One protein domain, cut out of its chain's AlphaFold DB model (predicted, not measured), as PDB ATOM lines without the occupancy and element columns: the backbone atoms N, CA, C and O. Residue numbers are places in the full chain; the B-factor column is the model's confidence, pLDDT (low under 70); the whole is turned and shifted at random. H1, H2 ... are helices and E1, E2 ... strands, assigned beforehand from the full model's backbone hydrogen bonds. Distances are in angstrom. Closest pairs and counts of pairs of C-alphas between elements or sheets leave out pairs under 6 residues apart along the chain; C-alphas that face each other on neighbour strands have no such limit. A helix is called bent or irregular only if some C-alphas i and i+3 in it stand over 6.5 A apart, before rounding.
ATOM      1  N   SER A   5     115.626  16.621  80.633       72.50
ATOM      2  CA  SER A   5     114.979  17.931  80.506       72.50
ATOM      3  C   SER A   5     114.636  18.560  81.860       72.50
ATOM      4  O   SER A   5     114.776  19.770  82.011       72.50
ATOM      5  N   LEU A   6     114.185  17.759  82.833       78.12
ATOM      6  CA  LEU A   6     113.786  18.224  84.165       78.12
ATOM      7  C   LEU A   6     113.765  17.060  85.161       78.12
ATOM      8  O   LEU A   6     113.439  15.938  84.788       78.12
ATOM      9  N   TYR A   7     114.060  17.313  86.430       78.19
ATOM     10  CA  TYR A   7     113.841  16.359  87.518       78.19
ATOM     11  C   TYR A   7     113.489  17.099  88.801       78.19
ATOM     12  O   TYR A   7     113.759  18.288  88.957       78.19
ATOM     13  N   TYR A   8     112.857  16.362  89.700       77.06
ATOM     14  CA  TYR A   8     112.540  16.769  91.050       77.06
ATOM     15  C   TYR A   8     112.915  15.614  91.969       77.06
ATOM     16  O   TYR A   8     112.373  14.517  91.822       77.06
ATOM     17  N   ASP A   9     113.837  15.871  92.888       68.50
ATOM     18  CA  ASP A   9     114.256  14.932  93.918       68.50
ATOM     19  C   ASP A   9     113.961  15.542  95.289       68.50
ATOM     20  O   ASP A   9     114.346  16.684  95.550       68.50
ATOM     21  N   ASP A  10     113.217  14.825  96.133       66.62
ATOM     22  CA  ASP A  10     112.869  15.334  97.457       66.62
ATOM     23  C   ASP A  10     113.955  14.947  98.460       66.62
ATOM     24  O   ASP A  10     114.064  13.797  98.884       66.62
ATOM     25  N   LEU A  11     114.752  15.942  98.843       59.56
ATOM     26  CA  LEU A  11     115.813  15.816  99.839       59.56
ATOM     27  C   LEU A  11     115.285  15.883 101.283       59.56
ATOM     28  O   LEU A  11     115.984  15.450 102.195       59.56
ATOM     29  N   ASP A  12     114.067  16.403 101.494       55.19
ATOM     30  CA  ASP A  12     113.563  16.831 102.811       55.19
ATOM     31  C   ASP A  12     112.378  15.997 103.343       55.19
ATOM     32  O   ASP A  12     111.820  16.296 104.405       55.19
ATOM     33  N   GLY A  13     111.993  14.926 102.642       52.62
ATOM     34  CA  GLY A  13     111.052  13.907 103.127       52.62
ATOM     35  C   GLY A  13     109.605  14.379 103.331       52.62
ATOM     36  O   GLY A  13     108.840  13.714 104.033       52.62
ATOM     37  N   ARG A  14     109.209  15.525 102.758       52.84
ATOM     38  CA  ARG A  14     107.854  16.103 102.900       52.84
ATOM     39  C   ARG A  14     106.988  15.933 101.652       52.84
ATOM     40  O   ARG A  14     105.769  16.103 101.735       52.84
ATOM     41  N   VAL A  15     107.577  15.577 100.517       52.88
ATOM     42  CA  VAL A  15     106.911  15.342  99.237       52.88
ATOM     43  C   VAL A  15     106.979  13.853  98.904       52.88
ATOM     44  O   VAL A  15     108.032  13.239  98.809       52.88
ATOM     45  N   LYS A  16     105.801  13.250  98.728       66.19
ATOM     46  CA  LYS A  16     105.578  11.794  98.633       66.19
ATOM     47  C   LYS A  16     106.086  11.127  97.339       66.19
ATOM     48  O   LYS A  16     105.603  10.057  96.971       66.19
ATOM     49  N   GLY A  17     106.989  11.769  96.602       77.19
ATOM     50  CA  GLY A  17     107.504  11.228  95.353       77.19
ATOM     51  C   GLY A  17     108.477  12.144  94.623       77.19
ATOM     52  O   GLY A  17     108.404  13.366  94.725       77.19
ATOM     53  N   CYS A  18     109.357  11.528  93.841       89.06
ATOM     54  CA  CYS A  18     110.342  12.183  92.988       89.06
ATOM     55  C   CYS A  18     110.138  11.761  91.529       89.06
ATOM     56  O   CYS A  18     109.497  10.746  91.242       89.06
ATOM     57  N   TRP A  19     110.616  12.557  90.577       92.06
ATOM     58  CA  TRP A  19     110.407  12.268  89.161       92.06
ATOM     59  C   TRP A  19     111.472  12.889  88.267       92.06
ATOM     60  O   TRP A  19     112.147  13.846  88.635       92.06
ATOM     61  N   SER A  20     111.592  12.357  87.058       92.69
ATOM     62  CA  SER A  20     112.423  12.901  85.993       92.69
ATOM     63  C   SER A  20     111.673  12.891  84.665       92.69
ATOM     64  O   SER A  20     110.768  12.087  84.417       92.69
ATOM     65  N   ASN A  21     112.026  13.835  83.804       92.81
ATOM     66  CA  ASN A  21     111.591  13.911  82.429       92.81
ATOM     67  C   ASN A  21     112.810  13.893  81.513       92.81
ATOM     68  O   ASN A  21     113.769  14.641  81.695       92.81
ATOM     69  N   ILE A  22     112.749  13.020  80.519       92.88
ATOM     70  CA  ILE A  22     113.807  12.802  79.547       92.88
ATOM     71  C   ILE A  22     113.200  13.002  78.164       92.88
ATOM     72  O   ILE A  22     112.110  12.509  77.862       92.88
ATOM     73  N   ARG A  23     113.921  13.723  77.314       94.12
ATOM     74  CA  ARG A  23     113.702  13.749  75.877       94.12
ATOM     75  C   ARG A  23     114.552  12.652  75.247       94.12
ATOM     76  O   ARG A  23     115.776  12.734  75.261       94.12
ATOM     77  N   MET A  24     113.888  11.611  74.755       91.81
ATOM     78  CA  MET A  24     114.537  10.507  74.049       91.81
ATOM     79  C   MET A  24     115.143  10.989  72.721       91.81
ATOM     80  O   MET A  24     114.796  12.069  72.237       91.81
ATOM     81  N   ASP A  25     116.011  10.185  72.103       91.94
ATOM     82  CA  ASP A  25     116.668  10.550  70.834       91.94
ATOM     83  C   ASP A  25     115.673  10.682  69.680       91.94
ATOM     84  O   ASP A  25     115.858  11.494  68.777       91.94
ATOM     85  N   ASN A  26     114.582   9.917  69.739       90.88
ATOM     86  CA  ASN A  26     113.461  10.005  68.808       90.88
ATOM     87  C   ASN A  26     112.480  11.152  69.124       90.88
ATOM     88  O   ASN A  26     111.380  11.179  68.577       90.88
ATOM     89  N   ASP A  27     112.846  12.071  70.021       89.69
ATOM     90  CA  ASP A  27     112.009  13.188  70.457       89.69
ATOM     91  C   ASP A  27     110.725  12.731  71.186       89.69
ATOM     92  O   ASP A  27     109.754  13.478  71.316       89.69
ATOM     93  N   ASP A  28     110.688  11.514  71.735       91.81
ATOM     94  CA  ASP A  28     109.605  11.112  72.628       91.81
ATOM     95  C   ASP A  28     109.821  11.642  74.050       91.81
ATOM     96  O   ASP A  28     110.944  11.670  74.561       91.81
ATOM     97  N   PRO A  29     108.749  12.081  74.733       93.69
ATOM     98  CA  PRO A  29     108.846  12.458  76.130       93.69
ATOM     99  C   PRO A  29     108.737  11.213  77.020       93.69
ATOM    100  O   PRO A  29     107.746  10.484  76.957       93.69
ATOM    101  N   CYS A  30     109.728  10.996  77.875       94.88
ATOM    102  CA  CYS A  30     109.754   9.929  78.866       94.88
ATOM    103  C   CYS A  30     109.659  10.529  80.265       94.88
ATOM    104  O   CYS A  30     110.591  11.180  80.729       94.88
ATOM    105  N   TRP A  31     108.539  10.301  80.941       95.00
ATOM    106  CA  TRP A  31     108.367  10.677  82.337       95.00
ATOM    107  C   TRP A  31     108.549   9.452  83.226       95.00
ATOM    108  O   TRP A  31     107.897   8.434  82.990       95.00
ATOM    109  N   ILE A  32     109.405   9.567  84.237       94.94
ATOM    110  CA  ILE A  32     109.683   8.547  85.249       94.94
ATOM    111  C   ILE A  32     109.282   9.139  86.591       94.94
ATOM    112  O   ILE A  32     109.795  10.183  86.974       94.94
ATOM    113  N   GLY A  33     108.384   8.480  87.308       92.38
ATOM    114  CA  GLY A  33     107.957   8.905  88.633       92.38
ATOM    115  C   GLY A  33     108.065   7.793  89.648       92.38
ATOM    116  O   GLY A  33     107.732   6.640  89.365       92.38
ATOM    117  N   ILE A  34     108.496   8.175  90.837       91.00
ATOM    118  CA  ILE A  34     108.637   7.333  92.009       91.00
ATOM    119  C   ILE A  34     107.664   7.849  93.060       91.00
ATOM    120  O   ILE A  34     107.653   9.036  93.374       91.00
ATOM    121  N   ALA A  35     106.847   6.956  93.598       87.50
ATOM    122  CA  ALA A  35     105.966   7.226  94.725       87.50
ATOM    123  C   ALA A  35     105.922   5.991  95.633       87.50
ATOM    124  O   ALA A  35     106.391   4.918  95.250       87.50
ATOM    125  N   ASP A  36     105.287   6.101  96.799       81.31
ATOM    126  CA  ASP A  36     105.108   4.971  97.728       81.31
ATOM    127  C   ASP A  36     104.480   3.738  97.049       81.31
ATOM    128  O   ASP A  36     104.824   2.587  97.333       81.31
ATOM    129  N   THR A  37     103.584   3.976  96.086       85.25
ATOM    130  CA  THR A  37     102.918   2.927  95.307       85.25
ATOM    131  C   THR A  37     103.853   2.197  94.342       85.25
ATOM    132  O   THR A  37     103.490   1.125  93.866       85.25
ATOM    133  N   GLY A  38     105.038   2.741  94.043       89.81
ATOM    134  CA  GLY A  38     106.034   2.149  93.153       89.81
ATOM    135  C   GLY A  38     106.596   3.112  92.103       89.81
ATOM    136  O   GLY A  38     106.543   4.332  92.247       89.81
ATOM    137  N   VAL A  39     107.134   2.537  91.028       92.94
ATOM    138  CA  VAL A  39     107.694   3.249  89.870       92.94
ATOM    139  C   VAL A  39     106.670   3.268  88.737       92.94
ATOM    140  O   VAL A  39     106.070   2.240  88.416       92.94
ATOM    141  N   SER A  40     106.507   4.416  88.081       93.81
ATOM    142  CA  SER A  40     105.691   4.574  86.875       93.81
ATOM    143  C   SER A  40     106.485   5.275  85.778       93.81
ATOM    144  O   SER A  40     107.051   6.340  86.007       93.81
ATOM    145  N   ILE A  41     106.492   4.700  84.574       94.56
ATOM    146  CA  ILE A  41     107.129   5.281  83.391       94.56
ATOM    147  C   ILE A  41     106.103   5.429  82.281       94.56
ATOM    148  O   ILE A  41     105.379   4.484  81.939       94.56
ATOM    149  N   LYS A  42     106.038   6.630  81.708       94.56
ATOM    150  CA  LYS A  42     105.021   7.003  80.729       94.56
ATOM    151  C   LYS A  42     105.621   7.767  79.559       94.56
ATOM    152  O   LYS A  42     106.500   8.606  79.743       94.56
ATOM    153  N   LYS A  43     105.026   7.570  78.382       93.81
ATOM    154  CA  LYS A  43     105.171   8.484  77.244       93.81
ATOM    155  C   LYS A  43     104.411   9.782  77.537       93.81
ATOM    156  O   LYS A  43     103.249   9.914  77.161       93.81
ATOM    157  N   SER A  44     105.005  10.691  78.306       89.44
ATOM    158  CA  SER A  44     104.376  11.949  78.736       89.44
ATOM    159  C   SER A  44     105.429  12.999  79.092       89.44
ATOM    160  O   SER A  44     106.531  12.665  79.518       89.44
ATOM    161  N   LYS A  45     105.088  14.282  78.923       81.50
ATOM    162  CA  LYS A  45     105.933  15.420  79.334       81.50
ATOM    163  C   LYS A  45     105.773  15.773  80.815       81.50
ATOM    164  O   LYS A  45     106.719  16.226  81.440       81.50
ATOM    165  N   ILE A  46     104.577  15.574  81.366       78.38
ATOM    166  CA  ILE A  46     104.197  16.053  82.709       78.38
ATOM    167  C   ILE A  46     103.707  14.927  83.630       78.38
ATOM    168  O   ILE A  46     103.212  15.187  84.718       78.38
ATOM    169  N   GLY A  47     103.768  13.668  83.183       72.38
ATOM    170  CA  GLY A  47     103.326  12.496  83.955       72.38
ATOM    171  C   GLY A  47     101.808  12.262  83.982       72.38
ATOM    172  O   GLY A  47     101.354  11.181  84.381       72.38
ATOM    173  N   ILE A  48     101.022  13.229  83.500       71.56
ATOM    174  CA  ILE A  48      99.564  13.167  83.324       71.56
ATOM    175  C   ILE A  48      99.263  12.826  81.858       71.56
ATOM    176  O   ILE A  48      99.967  13.313  80.978       71.56
ATOM    177  N   PHE A  49      98.253  11.977  81.620       68.56
ATOM    178  CA  PHE A  49      97.784  11.509  80.305       68.56
ATOM    179  C   PHE A  49      98.910  11.027  79.362       68.56
ATOM    180  O   PHE A  49      99.617  11.801  78.727       68.56
ATOM    181  N   GLY A  50      99.088   9.707  79.262       80.31
ATOM    182  CA  GLY A  50     100.089   9.097  78.385       80.31
ATOM    183  C   GLY A  50     100.130   7.579  78.530       80.31
ATOM    184  O   GLY A  50      99.713   7.038  79.558       80.31
ATOM    185  N   ARG A  51     100.635   6.887  77.502       89.81
ATOM    186  CA  ARG A  51     100.808   5.427  77.529       89.81
ATOM    187  C   ARG A  51     101.787   5.062  78.646       89.81
ATOM    188  O   ARG A  51     102.923   5.535  78.641       89.81
ATOM    189  N   LYS A  52     101.351   4.215  79.583       91.75
ATOM    190  CA  LYS A  52     102.242   3.600  80.573       91.75
ATOM    191  C   LYS A  52     103.049   2.509  79.878       91.75
ATOM    192  O   LYS A  52     102.460   1.605  79.290       91.75
ATOM    193  N   ILE A  53     104.370   2.602  79.944       91.69
ATOM    194  CA  ILE A  53     105.269   1.555  79.437       91.69
ATOM    195  C   ILE A  53     105.794   0.679  80.576       91.69
ATOM    196  O   ILE A  53     106.104  -0.491  80.373       91.69
ATOM    197  N   TYR A  54     105.810   1.207  81.801       92.44
ATOM    198  CA  TYR A  54     106.176   0.469  83.001       92.44
ATOM    199  C   TYR A  54     105.386   0.987  84.201       92.44
ATOM    200  O   TYR A  54     105.220   2.194  84.374       92.44
ATOM    201  N   GLU A  55     104.889   0.077  85.025       92.56
ATOM    202  CA  GLU A  55     104.262   0.396  86.303       92.56
ATOM    203  C   GLU A  55     104.450  -0.804  87.223       92.56
ATOM    204  O   GLU A  55     103.972  -1.896  86.913       92.56
ATOM    205  N   LYS A  56     105.195  -0.625  88.316       90.81
ATOM    206  CA  LYS A  56     105.452  -1.709  89.266       90.81
ATOM    207  C   LYS A  56     105.656  -1.178  90.674       90.81
ATOM    208  O   LYS A  56     106.351  -0.190  90.889       90.81
ATOM    209  N   GLY A  57     105.081  -1.890  91.633       86.75
ATOM    210  CA  GLY A  57     105.221  -1.632  93.058       86.75
ATOM    211  C   GLY A  57     105.146  -2.922  93.875       86.75
ATOM    212  O   GLY A  57     105.075  -4.008  93.289       86.75
ATOM    213  N   PRO A  58     105.154  -2.823  95.214       87.12
ATOM    214  CA  PRO A  58     105.443  -1.621  96.014       87.12
ATOM    215  C   PRO A  58     106.881  -1.104  95.827       87.12
ATOM    216  O   PRO A  58     107.737  -1.827  95.310       87.12
ATOM    217  N   LEU A  59     107.158   0.136  96.257       82.56
ATOM    218  CA  LEU A  59     108.465   0.792  96.089       82.56
ATOM    219  C   LEU A  59     109.642  -0.035  96.634       82.56
ATOM    220  O   LEU A  59     110.699  -0.080  96.012       82.56
ATOM    221  N   ILE A  60     109.443  -0.757  97.741       81.69
ATOM    222  CA  ILE A  60     110.478  -1.606  98.353       81.69
ATOM    223  C   ILE A  60     111.041  -2.656  97.379       81.69
ATOM    224  O   ILE A  60     112.241  -2.915  97.367       81.69
ATOM    225  N   ASN A  61     110.209  -3.190  96.480       85.69
ATOM    226  CA  ASN A  61     110.634  -4.184  95.492       85.69
ATOM    227  C   ASN A  61     111.445  -3.566  94.341       85.69
ATOM    228  O   ASN A  61     112.060  -4.288  93.557       85.69
ATOM    229  N   GLN A  62     111.442  -2.237  94.219       88.94
ATOM    230  CA  GLN A  62     112.122  -1.520  93.144       88.94
ATOM    231  C   GLN A  62     113.609  -1.303  93.434       88.94
ATOM    232  O   GLN A  62     114.356  -1.067  92.492       88.94
ATOM    233  N   TYR A  63     114.069  -1.454  94.684       88.81
ATOM    234  CA  TYR A  63     115.499  -1.393  95.017       88.81
ATOM    235  C   TYR A  63     116.304  -2.495  94.319       88.81
ATOM    236  O   TYR A  63     117.335  -2.211  93.721       88.81
ATOM    237  N   VAL A  64     115.787  -3.728  94.306       91.38
ATOM    238  CA  VAL A  64     116.428  -4.862  93.614       91.38
ATOM    239  C   VAL A  64     116.479  -4.631  92.100       91.38
ATOM    240  O   VAL A  64     117.430  -5.022  91.431       91.38
ATOM    241  N   ILE A  65     115.450  -3.996  91.534       93.06
ATOM    242  CA  ILE A  65     115.421  -3.662  90.104       93.06
ATOM    243  C   ILE A  65     116.408  -2.529  89.810       93.06
ATOM    244  O   ILE A  65     117.138  -2.609  88.831       93.06
ATOM    245  N   ALA A  66     116.474  -1.512  90.672       93.06
ATOM    246  CA  ALA A  66     117.426  -0.414  90.553       93.06
ATOM    247  C   ALA A  66     118.882  -0.907  90.599       93.06
ATOM    248  O   ALA A  66     119.695  -0.461  89.796       93.06
ATOM    249  N   GLU A  67     119.202  -1.866  91.471       93.62
ATOM    250  CA  GLU A  67     120.525  -2.499  91.525       93.62
ATOM    251  C   GLU A  67     120.872  -3.194  90.200       93.62
ATOM    252  O   GLU A  67     121.892  -2.882  89.591       93.62
ATOM    253  N   LYS A  68     119.967  -4.030  89.674       94.19
ATOM    254  CA  LYS A  68     120.150  -4.694  88.370       94.19
ATOM    255  C   LYS A  68     120.278  -3.710  87.207       94.19
ATOM    256  O   LYS A  68     121.019  -3.964  86.262       94.19
ATOM    257  N   LEU A  69     119.555  -2.591  87.252       95.19
ATOM    258  CA  LEU A  69     119.688  -1.530  86.254       95.19
ATOM    259  C   LEU A  69     121.055  -0.848  86.342       95.19
ATOM    260  O   LEU A  69     121.645  -0.569  85.306       95.19
ATOM    261  N   ASN A  70     121.585  -0.619  87.543       94.62
ATOM    262  CA  ASN A  70     122.929  -0.064  87.707       94.62
ATOM    263  C   ASN A  70     124.015  -1.028  87.205       94.62
ATOM    264  O   ASN A  70     125.012  -0.579  86.646       94.62
ATOM    265  N   GLU A  71     123.813  -2.340  87.351       94.69
ATOM    266  CA  GLU A  71     124.692  -3.354  86.755       94.69
ATOM    267  C   GLU A  71     124.612  -3.365  85.218       94.69
ATOM    268  O   GLU A  71     125.646  -3.415  84.553       94.69
ATOM    269  N   GLU A  72     123.403  -3.301  84.636       94.38
ATOM    270  CA  GLU A  72     123.215  -3.278  83.173       94.38
ATOM    271  C   GLU A  72     123.698  -1.951  82.551       94.38
ATOM    272  O   GLU A  72     124.181  -1.939  81.417       94.38
ATOM    273  N   PHE A  73     123.632  -0.846  83.300       95.06
ATOM    274  CA  PHE A  73     124.007   0.502  82.864       95.06
ATOM    275  C   PHE A  73     125.044   1.141  83.811       95.06
ATOM    276  O   PHE A  73     124.736   2.111  84.506       95.06
ATOM    277  N   PRO A  74     126.302   0.658  83.822       93.75
ATOM    278  CA  PRO A  74     127.300   1.052  84.824       93.75
ATOM    279  C   PRO A  74     127.823   2.482  84.653       93.75
ATOM    280  O   PRO A  74     128.358   3.077  85.588       93.75
ATOM    281  N   LYS A  75     127.703   3.055  83.450       95.69
ATOM    282  CA  LYS A  75     128.076   4.448  83.200       95.69
ATOM    283  C   LYS A  75     126.934   5.353  83.642       95.69
ATOM    284  O   LYS A  75     125.861   5.307  83.045       95.69
ATOM    285  N   ASP A  76     127.187   6.193  84.635       93.25
ATOM    286  CA  ASP A  76     126.230   7.187  85.106       93.25
ATOM    287  C   ASP A  76     126.157   8.376  84.132       93.25
ATOM    288  O   ASP A  76     127.151   9.063  83.887       93.25
ATOM    289  N   LEU A  77     124.987   8.575  83.529       94.00
ATOM    290  CA  LEU A  77     124.670   9.700  82.646       94.00
ATOM    291  C   LEU A  77     123.786  10.746  83.335       94.00
ATOM    292  O   LEU A  77     123.434  11.753  82.717       94.00
ATOM    293  N   THR A  78     123.391  10.502  84.586       92.25
ATOM    294  CA  THR A  78     122.528  11.408  85.340       92.25
ATOM    295  C   THR A  78     123.323  12.582  85.927       92.25
ATOM    296  O   THR A  78     124.530  12.475  86.147       92.25
ATOM    297  N   PRO A  79     122.677  13.732  86.176       87.06
ATOM    298  CA  PRO A  79     123.254  14.799  86.982       87.06
ATOM    299  C   PRO A  79     123.590  14.334  88.402       87.06
ATOM    300  O   PRO A  79     122.888  13.508  88.985       87.06
ATOM    301  N   ASN A  80     124.643  14.918  88.980       84.38
ATOM    302  CA  ASN A  80     125.146  14.552  90.308       84.38
ATOM    303  C   ASN A  80     124.168  14.837  91.459       84.38
ATOM    304  O   ASN A  80     124.374  14.348  92.564       84.38
ATOM    305  N   ASP A  81     123.144  15.648  91.223       85.12
ATOM    306  CA  ASP A  81     122.159  16.084  92.212       85.12
ATOM    307  C   ASP A  81     120.845  15.290  92.169       85.12
ATOM    308  O   ASP A  81     119.970  15.533  92.997       85.12
ATOM    309  N   ILE A  82     120.725  14.289  91.285       87.38
ATOM    310  CA  ILE A  82     119.759  13.202  91.486       87.38
ATOM    311  C   ILE A  82     120.362  12.240  92.511       87.38
ATOM    312  O   ILE A  82     121.302  11.498  92.211       87.38
ATOM    313  N   VAL A  83     119.815  12.233  93.724       85.50
ATOM    314  CA  VAL A  83     120.309  11.429  94.847       85.50
ATOM    315  C   VAL A  83     119.443  10.205  95.125       85.50
ATOM    316  O   VAL A  83     119.950   9.207  95.641       85.50
ATOM    317  N   HIS A  84     118.155  10.236  94.775       87.94
ATOM    318  CA  HIS A  84     117.242   9.143  95.061       87.94
ATOM    319  C   HIS A  84     117.638   7.916  94.227       87.94
ATOM    320  O   HIS A  84     117.502   7.931  93.000       87.94
ATOM    321  N   PRO A  85     118.058   6.801  94.854       89.69
ATOM    322  CA  PRO A  85     118.750   5.711  94.162       89.69
ATOM    323  C   PRO A  85     117.886   5.044  93.087       89.69
ATOM    324  O   PRO A  85     118.370   4.734  92.001       89.69
ATOM    325  N   ILE A  86     116.587   4.876  93.359       91.88
ATOM    326  CA  ILE A  86     115.641   4.308  92.390       91.88
ATOM    327  C   ILE A  86     115.442   5.270  91.211       91.88
ATOM    328  O   ILE A  86     115.635   4.868  90.066       91.88
ATOM    329  N   LEU A  87     115.115   6.545  91.464       92.94
ATOM    330  CA  LEU A  87     114.975   7.539  90.399       92.94
ATOM    331  C   LEU A  87     116.238   7.607  89.540       92.94
ATOM    332  O   LEU A  87     116.134   7.599  88.315       92.94
ATOM    333  N   LYS A  88     117.414   7.610  90.173       93.69
ATOM    334  CA  LYS A  88     118.708   7.638  89.501       93.69
ATOM    335  C   LYS A  88     118.897   6.441  88.573       93.69
ATOM    336  O   LYS A  88     119.155   6.643  87.393       93.69
ATOM    337  N   ALA A  89     118.691   5.218  89.062       95.25
ATOM    338  CA  ALA A  89     118.870   4.002  88.266       95.25
ATOM    339  C   ALA A  89     117.937   3.951  87.045       95.25
ATOM    340  O   ALA A  89     118.378   3.699  85.922       95.25
ATOM    341  N   PHE A  90     116.649   4.253  87.239       95.38
ATOM    342  CA  PHE A  90     115.672   4.267  86.145       95.38
ATOM    343  C   PHE A  90     115.927   5.410  85.152       95.38
ATOM    344  O   PHE A  90     115.807   5.211  83.943       95.38
ATOM    345  N   THR A  91     116.314   6.590  85.644       95.75
ATOM    346  CA  THR A  91     116.701   7.727  84.794       95.75
ATOM    347  C   THR A  91     117.943   7.380  83.984       95.75
ATOM    348  O   THR A  91     117.956   7.598  82.777       95.75
ATOM    349  N   ASN A  92     118.959   6.782  84.610       96.06
ATOM    350  CA  ASN A  92     120.183   6.377  83.933       96.06
ATOM    351  C   ASN A  92     119.893   5.368  82.816       96.06
ATOM    352  O   ASN A  92     120.297   5.587  81.677       96.06
ATOM    353  N   ALA A  93     119.112   4.324  83.107       95.88
ATOM    354  CA  ALA A  93     118.685   3.349  82.106       95.88
ATOM    355  C   ALA A  93     117.996   4.020  80.905       95.88
ATOM    356  O   ALA A  93     118.330   3.745  79.756       95.88
ATOM    357  N   ALA A  94     117.085   4.961  81.161       95.50
ATOM    358  CA  ALA A  94     116.412   5.706  80.104       95.50
ATOM    359  C   ALA A  94     117.358   6.607  79.288       95.50
ATOM    360  O   ALA A  94     117.164   6.742  78.085       95.50
ATOM    361  N   LEU A  95     118.398   7.190  79.897       95.06
ATOM    362  CA  LEU A  95     119.409   7.989  79.187       95.06
ATOM    363  C   LEU A  95     120.289   7.145  78.249       95.06
ATOM    364  O   LEU A  95     120.767   7.663  77.234       95.06
ATOM    365  N   HIS A  96     120.481   5.861  78.566       95.69
ATOM    366  CA  HIS A  96     121.176   4.899  77.700       95.69
ATOM    367  C   HIS A  96     120.329   4.424  76.517       95.69
ATOM    368  O   HIS A  96     120.893   4.026  75.502       95.69
ATOM    369  N   CYS A  97     119.003   4.497  76.610       94.62
ATOM    370  CA  CYS A  97     118.105   4.112  75.524       94.62
ATOM    371  C   CYS A  97     117.891   5.252  74.512       94.62
ATOM    372  O   CYS A  97     117.944   6.444  74.832       94.62
ATOM    373  N   SER A  98     117.613   4.872  73.266       93.06
ATOM    374  CA  SER A  98     117.304   5.792  72.164       93.06
ATOM    375  C   SER A  98     115.800   6.068  72.041       93.06
ATOM    376  O   SER A  98     115.390   7.099  71.506       93.06
ATOM    377  N   SER A  99     114.963   5.149  72.535       94.56
ATOM    378  CA  SER A  99     113.498   5.203  72.445       94.56
ATOM    379  C   SER A  99     112.812   4.614  73.682       94.56
ATOM    380  O   SER A  99     113.425   3.911  74.490       94.56
ATOM    381  N   LEU A 100     111.510   4.879  73.818       93.62
ATOM    382  CA  LEU A 100     110.680   4.286  74.869       93.62
ATOM    383  C   LEU A 100     110.471   2.782  74.669       93.62
ATOM    384  O   LEU A 100     110.340   2.060  75.651       93.62
ATOM    385  N   GLU A 101     110.431   2.318  73.424       94.12
ATOM    386  CA  GLU A 101     110.297   0.907  73.070       94.12
ATOM    387  C   GLU A 101     111.518   0.107  73.533       94.12
ATOM    388  O   GLU A 101     111.361  -0.939  74.161       94.12
ATOM    389  N   GLU A 102     112.722   0.637  73.300       94.75
ATOM    390  CA  GLU A 102     113.968   0.033  73.782       94.75
ATOM    391  C   GLU A 102     113.991  -0.029  75.315       94.75
ATOM    392  O   GLU A 102     114.277  -1.074  75.901       94.75
ATOM    393  N   LEU A 103     113.614   1.068  75.982       95.00
ATOM    394  CA  LEU A 103     113.506   1.095  77.438       95.00
ATOM    395  C   LEU A 103     112.474   0.076  77.950       95.00
ATOM    396  O   LEU A 103     112.724  -0.634  78.925       95.00
ATOM    397  N   GLU A 104     111.313  -0.023  77.301       95.12
ATOM    398  CA  GLU A 104     110.274  -0.987  77.663       95.12
ATOM    399  C   GLU A 104     110.765  -2.431  77.509       95.12
ATOM    400  O   GLU A 104     110.497  -3.253  78.387       95.12
ATOM    401  N   GLU A 105     111.509  -2.740  76.446       94.19
ATOM    402  CA  GLU A 105     112.105  -4.058  76.218       94.19
ATOM    403  C   GLU A 105     113.084  -4.432  77.337       94.19
ATOM    404  O   GLU A 105     112.992  -5.525  77.907       94.19
ATOM    405  N   LYS A 106     113.968  -3.504  77.718       93.19
ATOM    406  CA  LYS A 106     114.913  -3.686  78.829       93.19
ATOM    407  C   LYS A 106     114.192  -3.940  80.147       93.19
ATOM    408  O   LYS A 106     114.525  -4.881  80.868       93.19
ATOM    409  N   LEU A 107     113.151  -3.158  80.427       91.88
ATOM    410  CA  LEU A 107     112.360  -3.280  81.649       91.88
ATOM    411  C   LEU A 107     111.437  -4.502  81.664       91.88
ATOM    412  O   LEU A 107     111.012  -4.935  82.737       91.88
ATOM    413  N   ARG A 108     111.140  -5.096  80.502       90.12
ATOM    414  CA  ARG A 108     110.279  -6.282  80.381       90.12
ATOM    415  C   ARG A 108     110.837  -7.488  81.125       90.12
ATOM    416  O   ARG A 108     110.057  -8.278  81.641       90.12
ATOM    417  N   LYS A 109     112.165  -7.588  81.248       85.88
ATOM    418  CA  LYS A 109     112.857  -8.616  82.047       85.88
ATOM    419  C   LYS A 109     112.489  -8.564  83.535       85.88
ATOM    420  O   LYS A 109     112.691  -9.537  84.254       85.88
ATOM    421  N   PHE A 110     111.988  -7.418  83.995       82.50
ATOM    422  CA  PHE A 110     111.660  -7.149  85.391       82.50
ATOM    423  C   PHE A 110     110.166  -6.911  85.623       82.50
ATOM    424  O   PHE A 110     109.807  -6.568  86.752       82.50
TER     425      PHE A 110
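AT A GLANCE: This is residues 5 to 110 of the 111 residues of an uncharacterized protein of uncultured marine microorganism HF4000_097M14 (UniProt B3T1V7). One antiparallel sheet of five strands forms a slab with three helices over one of its faces: H2 runs along the strands over E2 and E3, H3 packs toward the E4 and E5 side, and H1 packs on H2 and reaches the sheet with its residues 59 to 62. The opposite face bears no named helix, and the link between E4 and E5, residues 44 to 51, loops out on that side. The printed part has 106 residues, with five named strands and then three named helices in the order E1 E2 E3 E4 E5 H1 H2 H3, and the sheet's order is also E1 E2 E3 E4 E5. The class is mixed, helices and strands, and the whole is compact, with a radius of gyration of the C-alphas of 12.4 A and a rounded outline spanning 35 by 30 by 26 A.

IN THESE COORDINATES: E1 is residues 5 to 8, beginning at C-alpha 5 at (114.979, 17.931, 80.506). E2, residues 17 to 23, is 20.6 A from first to last C-alpha, and E3, residues 29 to 35, is 19.5 A. E4 is residues 38 to 43, 17.1 A long, and E5 is residues 52 to 56. H1, residues 59 to 72, is the longest helix at 20.0 A and starts at C-alpha 59 at (108.465, 0.792, 96.089). It is neither bent nor irregular, but only just: C-alphas 61 and 64 are 6.1 A apart. H2, residues 85 to 96, is 16.7 A long. H3, residues 100 to 108, is 11.9 A long and ends at C-alpha 108 at (110.279, -6.282, 80.381).

HOW THE PARTS SIT: The five strands form a meander, each the antiparallel neighbour of the one before, and each consecutive pair is a hairpin. E1 and E5 are the edge strands. Between E1 and E2, N 21 and O 6 are within hydrogen-bond range at 2.7 A; between E2 and E3, N 20 and O 32 are at 2.8 A. Between E3 and E4, N 33 and O 40 are at 2.8 A, and between E4 and E5, N 41 and O 54 are at 2.8 A. The domain has two layers, with H1, H2 and H3 on one face of the sheet. H2 is on the sheet at a height over the sheet of 9.0 A, over E2 and E3, and runs along the strands, at 11 degrees to E3 on the local plane. Its closest C-alphas to E3 are those of Leu 87 and Ile 34, 6.5 A apart. H3 is on the same face as H2, at a height over the sheet of 8.1 A; its closest C-alphas to E5 are those of Glu 104 and Ile 53, 5.9 A apart. H1 is on the sheet too, and its closest C-alphas to E4 are those of Leu 59 and Gly 38, 4.0 A apart. H1 and H2 touch at a steep tilt of 40 degrees, the same way, with the C-alphas of Ala 66 and Ala 89 closest at 5.2 A. H2 and H3 only just touch, with 3 pairs of C-alphas within 8 A, and only at the corner by their link; the closest are those of Ala 94 and Leu 103, 6.1 A. H1 and H3 are apart. In H2 and H3 every O i to N i+4 pair is within hydrogen-bond range, and in H1 7 of 10 are.

THE WHOLE: The C-alphas farthest apart are those of Arg 14 and Asn 26, 35.1 A. The printed part has no cut. The link from H1 to H2, residues 73 to 84, is long. The mean pLDDT of the printed part is 87.6; residues 9 to 16 and residue 49 are under 70.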